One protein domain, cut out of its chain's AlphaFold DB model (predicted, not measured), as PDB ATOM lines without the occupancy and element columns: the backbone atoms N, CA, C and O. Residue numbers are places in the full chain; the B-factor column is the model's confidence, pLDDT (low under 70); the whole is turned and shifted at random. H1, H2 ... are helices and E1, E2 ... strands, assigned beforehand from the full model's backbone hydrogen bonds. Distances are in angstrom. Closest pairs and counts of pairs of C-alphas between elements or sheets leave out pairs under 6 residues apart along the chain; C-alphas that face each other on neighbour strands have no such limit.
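What this domain is: This is residues 14 to 53 of the 59 residues of an uncharacterized protein of Methylobacterium mesophilicum SR1.6/6 (UniProt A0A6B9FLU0). This domain has little regular structure: it is a rod made mostly of loops, in which residues 14 to 27 fold back on themselves, one short helix, H1, follows, and residues 41 to 53 run out to a far tip at Cys 47 and fold back. The printed part has 40 residues, with one named strand, E1, and then one named helix, H1; the class is mixed, and the named elements hold only 11 residues. It is compact, with a radius of gyration of the C-alphas of 10.2 A, and spans 33 by 15 by 10 A.

Where its parts are: Find C-alpha 25 at (13.031, -22.019, 24.595), where E1, residues 25 to 27, begins. H1, residues 33 to 40, runs 10.5 A from C-alpha 33 to C-alpha 40 at (16.624, -19.651, 28.449).

How they stand to each other: Look first at residues 14 to 15, a short antiparallel pairing with residues 25 to 26 of E1, which pairs with no named strand. A tight link of 5 residues leads to H1. The closest C-alphas of E1 and H1, those of Phe 25 and Met 40, are 5.8 A apart. In H1 every O i to N i+4 pair is within hydrogen-bond range.

The domain as a whole: The C-alphas farthest apart, those of Lys 29 and Cys 47, are 32.7 A apart. The printed part has no cut, and no printed residue is under 70 in pLDDT.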
ATOM      1  N   SER A  14       6.394 -20.684  22.867       90.56
ATOM      2  CA  SER A  14       7.753 -20.405  22.401       90.56
ATOM      3  C   SER A  14       8.215 -19.055  22.937       90.56
ATOM      4  O   SER A  14       7.518 -18.049  22.803       90.56
ATOM      5  N   TYR A  15       9.410 -19.031  23.519       90.44
ATOM      6  CA  TYR A  15      10.010 -17.868  24.156       90.44
ATOM      7  C   TYR A  15      11.326 -17.540  23.465       90.44
ATOM      8  O   TYR A  15      12.201 -18.389  23.304       90.44
ATOM      9  N   THR A  16      11.475 -16.288  23.041       91.56
ATOM     10  CA  THR A  16      12.700 -15.791  22.410       91.56
ATOM     11  C   THR A  16      13.164 -14.547  23.162       91.56
ATOM     12  O   THR A  16      12.369 -13.612  23.301       91.56
ATOM     13  N   PRO A  17      14.413 -14.512  23.661       89.25
ATOM     14  CA  PRO A  17      14.930 -13.325  24.323       89.25
ATOM     15  C   PRO A  17      15.022 -12.162  23.332       89.25
ATOM     16  O   PRO A  17      15.468 -12.327  22.197       89.25
ATOM     17  N   ARG A  18      14.597 -10.975  23.769       87.31
ATOM     18  CA  ARG A  18      14.752  -9.721  23.027       87.31
ATOM     19  C   ARG A  18      15.615  -8.782  23.860       87.31
ATOM     20  O   ARG A  18      15.340  -8.610  25.042       87.31
ATOM     21  N   ASP A  19      16.651  -8.217  23.246       87.00
ATOM     22  CA  ASP A  19      17.611  -7.309  23.897       87.00
ATOM     23  C   ASP A  19      18.359  -7.919  25.104       87.00
ATOM     24  O   ASP A  19      18.936  -7.202  25.923       87.00
ATOM     25  N   LEU A  20      18.360  -9.251  25.195       87.94
ATOM     26  CA  LEU A  20      19.071 -10.057  26.180       87.94
ATOM     27  C   LEU A  20      19.822 -11.173  25.459       87.94
ATOM     28  O   LEU A  20      19.386 -11.658  24.414       87.94
ATOM     29  N   ASN A  21      20.921 -11.618  26.054       89.75
ATOM     30  CA  ASN A  21      21.596 -12.837  25.641       89.75
ATOM     31  C   ASN A  21      20.856 -14.034  26.245       89.75
ATOM     32  O   ASN A  21      20.412 -13.977  27.390       89.75
ATOM     33  N   GLY A  22      20.723 -15.119  25.491       89.06
ATOM     34  CA  GLY A  22      20.077 -16.334  25.967       89.06
ATOM     35  C   GLY A  22      19.667 -17.252  24.828       89.06
ATOM     36  O   GLY A  22      19.812 -16.920  23.651       89.06
ATOM     37  N   GLU A  23      19.144 -18.408  25.197       91.50
ATOM     38  CA  GLU A  23      18.668 -19.423  24.269       91.50
ATOM     39  C   GLU A  23      17.157 -19.257  24.045       91.50
ATOM     40  O   GLU A  23      16.403 -18.862  24.940       91.50
ATOM     41  N   ARG A  24      16.700 -19.539  22.821       91.75
ATOM     42  CA  ARG A  24      15.267 -19.702  22.543       91.75
ATOM     43  C   ARG A  24      14.792 -20.962  23.263       91.75
ATOM     44  O   ARG A  24      15.451 -21.994  23.176       91.75
ATOM     45  N   PHE A  25      13.637 -20.882  23.912       92.94
ATOM     46  CA  PHE A  25      13.031 -22.019  24.595       92.94
ATOM     47  C   PHE A  25      11.647 -22.318  24.020       92.94
ATOM     48  O   PHE A  25      10.846 -21.413  23.791       92.94
ATOM     49  N   GLU A  26      11.360 -23.593  23.782       92.94
ATOM     50  CA  GLU A  26      10.089 -24.063  23.233       92.94
ATOM     51  C   GLU A  26       9.589 -25.229  24.078       92.94
ATOM     52  O   GLU A  26      10.349 -26.134  24.421       92.94
ATOM     53  N   THR A  27       8.303 -25.221  24.417       88.94
ATOM     54  CA  THR A  27       7.693 -26.264  25.248       88.94
ATOM     55  C   THR A  27       6.405 -26.758  24.619       88.94
ATOM     56  O   THR A  27       5.655 -25.990  24.031       88.94
ATOM     57  N   THR A  28       6.120 -28.051  24.757       89.56
ATOM     58  CA  THR A  28       4.856 -28.692  24.346       89.56
ATOM     59  C   THR A  28       3.859 -28.816  25.503       89.56
ATOM     60  O   THR A  28       2.742 -29.286  25.311       89.56
ATOM     61  N   LYS A  29       4.258 -28.409  26.715       88.81
ATOM     62  CA  LYS A  29       3.463 -28.483  27.946       88.81
ATOM     63  C   LYS A  29       3.519 -27.167  28.717       88.81
ATOM     64  O   LYS A  29       4.496 -26.426  28.610       88.81
ATOM     65  N   PHE A  30       2.513 -26.932  29.552       89.44
ATOM     66  CA  PHE A  30       2.541 -25.838  30.516       89.44
ATOM     67  C   PHE A  30       3.714 -26.012  31.493       89.44
ATOM     68  O   PHE A  30       3.912 -27.091  32.061       89.44
ATOM     69  N   VAL A  31       4.491 -24.947  31.682       91.38
ATOM     70  CA  VAL A  31       5.640 -24.881  32.597       91.38
ATOM     71  C   VAL A  31       5.612 -23.557  33.355       91.38
ATOM     72  O   VAL A  31       5.013 -22.586  32.897       91.38
ATOM     73  N   SER A  32       6.243 -23.502  34.529       91.19
ATOM     74  CA  SER A  32       6.332 -22.255  35.292       91.19
ATOM     75  C   SER A  32       7.282 -21.259  34.624       91.19
ATOM     76  O   SER A  32       8.241 -21.643  33.953       91.19
ATOM     77  N   TRP A  33       7.058 -19.964  34.864       88.00
ATOM     78  CA  TRP A  33       7.942 -18.914  34.352       88.00
ATOM     79  C   TRP A  33       9.388 -19.065  34.844       88.00
ATOM     80  O   TRP A  33      10.327 -18.858  34.083       88.00
ATOM     81  N   GLU A  34       9.582 -19.503  36.091       89.88
ATOM     82  CA  GLU A  34      10.914 -19.790  36.640       89.88
ATOM     83  C   GLU A  34      11.643 -20.888  35.853       89.88
ATOM     84  O   GLU A  34      12.854 -20.802  35.650       89.88
ATOM     85  N   TYR A  35      10.911 -21.902  35.380       91.31
ATOM     86  CA  TYR A  35      11.474 -22.970  34.559       91.31
ATOM     87  C   TYR A  35      11.883 -22.448  33.180       91.31
ATOM     88  O   TYR A  35      13.022 -22.650  32.771       91.31
ATOM     89  N   VAL A  36      10.991 -21.711  32.505       90.94
ATOM     90  CA  VAL A  36      11.289 -21.064  31.214       90.94
ATOM     91  C   VAL A  36      12.537 -20.195  31.323       90.94
ATOM     92  O   VAL A  36      13.454 -20.311  30.516       90.94
ATOM     93  N   PHE A  37      12.598 -19.357  32.356       89.31
ATOM     94  CA  PHE A  37      13.710 -18.447  32.581       89.31
ATOM     95  C   PHE A  37      15.048 -19.186  32.759       89.31
ATOM     96  O   PHE A  37      16.052 -18.791  32.164       89.31
ATOM     97  N   ASN A  38      15.062 -20.262  33.553       90.25
ATOM     98  CA  ASN A  38      16.263 -21.069  33.770       90.25
ATOM     99  C   ASN A  38      16.739 -21.750  32.480       90.25
ATOM    100  O   ASN A  38      17.937 -21.743  32.200       90.25
ATOM    101  N   GLU A  39      15.819 -22.291  31.679       93.69
ATOM    102  CA  GLU A  39      16.155 -22.938  30.405       93.69
ATOM    103  C   GLU A  39      16.691 -21.935  29.374       93.69
ATOM    104  O   GLU A  39      17.632 -22.240  28.647       93.69
ATOM    105  N   MET A  40      16.159 -20.709  29.352       92.69
ATOM    106  CA  MET A  40      16.624 -19.651  28.449       92.69
ATOM    107  C   MET A  40      18.023 -19.114  28.793       92.69
ATOM    108  O   MET A  40      18.601 -18.394  27.976       92.69
ATOM    109  N   LYS A  41      18.568 -19.413  29.984       90.81
ATOM    110  CA  LYS A  41      19.895 -18.957  30.457       90.81
ATOM    111  C   LYS A  41      20.138 -17.468  30.188       90.81
ATOM    112  O   LYS A  41      21.166 -17.068  29.632       90.81
ATOM    113  N   LEU A  42      19.154 -16.647  30.551       89.94
ATOM    114  CA  LEU A  42      19.169 -15.227  30.229       89.94
ATOM    115  C   LEU A  42      20.366 -14.519  30.871       89.94
ATOM    116  O   LEU A  42      20.684 -14.701  32.046       89.94
ATOM    117  N   SER A  43      21.021 -13.666  30.095       89.94
ATOM    118  CA  SER A  43      22.127 -12.823  30.534       89.94
ATOM    119  C   SER A  43      22.027 -11.433  29.911       89.94
ATOM    120  O   SER A  43      21.451 -11.229  28.841       89.94
ATOM    121  N   CYS A  44      22.554 -10.433  30.610       85.81
ATOM    122  CA  CYS A  44      22.545  -9.062  30.121       85.81
ATOM    123  C   CYS A  44      23.571  -8.892  28.997       85.81
ATOM    124  O   CYS A  44      24.760  -9.117  29.204       85.81
ATOM    125  N   THR A  45      23.147  -8.389  27.840       86.06
ATOM    126  CA  THR A  45      24.041  -8.160  26.694       86.06
ATOM    127  C   THR A  45      25.121  -7.102  26.959       86.06
ATOM    128  O   THR A  45      26.138  -7.083  26.277       86.06
ATOM    129  N   LYS A  46      24.934  -6.218  27.951       85.06
ATOM    130  CA  LYS A  46      25.881  -5.125  28.247       85.06
ATOM    131  C   LYS A  46      26.925  -5.457  29.309       85.06
ATOM    132  O   LYS A  46      28.032  -4.942  29.237       85.06
ATOM    133  N   CYS A  47      26.553  -6.226  30.328       85.31
ATOM    134  CA  CYS A  47      27.441  -6.549  31.449       85.31
ATOM    135  C   CYS A  47      27.743  -8.044  31.573       85.31
ATOM    136  O   CYS A  47      28.414  -8.432  32.523       85.31
ATOM    137  N   GLU A  48      27.211  -8.866  30.662       81.94
ATOM    138  CA  GLU A  48      27.401 -10.325  30.579       81.94
ATOM    139  C   GLU A  48      27.025 -11.085  31.857       81.94
ATOM    140  O   GLU A  48      27.344 -12.257  32.045       81.94
ATOM    141  N   ARG A  49      26.293 -10.425  32.755       85.44
ATOM    142  CA  ARG A  49      25.838 -11.013  34.005       85.44
ATOM    143  C   ARG A  49      24.642 -11.917  33.736       85.44
ATOM    144  O   ARG A  49      23.682 -11.490  33.089       85.44
ATOM    145  N   ALA A  50      24.689 -13.130  34.285       86.62
ATOM    146  CA  ALA A  50      23.532 -14.014  34.352       86.62
ATOM    147  C   ALA A  50      22.396 -13.303  35.092       86.62
ATOM    148  O   ALA A  50      22.579 -12.805  36.209       86.62
ATOM    149  N   LEU A  51      21.243 -13.225  34.441       86.06
ATOM    150  CA  LEU A  51      20.052 -12.657  35.038       86.06
ATOM    151  C   LEU A  51      19.412 -13.711  35.934       86.06
ATOM    152  O   LEU A  51      19.486 -14.909  35.673       86.06
ATOM    153  N   THR A  52      18.756 -13.252  36.985       84.19
ATOM    154  CA  THR A  52      17.846 -14.053  37.796       84.19
ATOM    155  C   THR A  52      16.416 -13.565  37.569       84.19
ATOM    156  O   THR A  52      16.226 -12.425  37.135       84.19
ATOM    157  N   PRO A  53      15.382 -14.359  37.898       79.88
ATOM    158  CA  PRO A  53      13.995 -13.907  37.770       79.88
ATOM    159  C   PRO A  53      13.712 -12.577  38.493       79.88
ATOM    160  O   PRO A  53      12.866 -11.802  38.056       79.88
TER     161      PRO A  53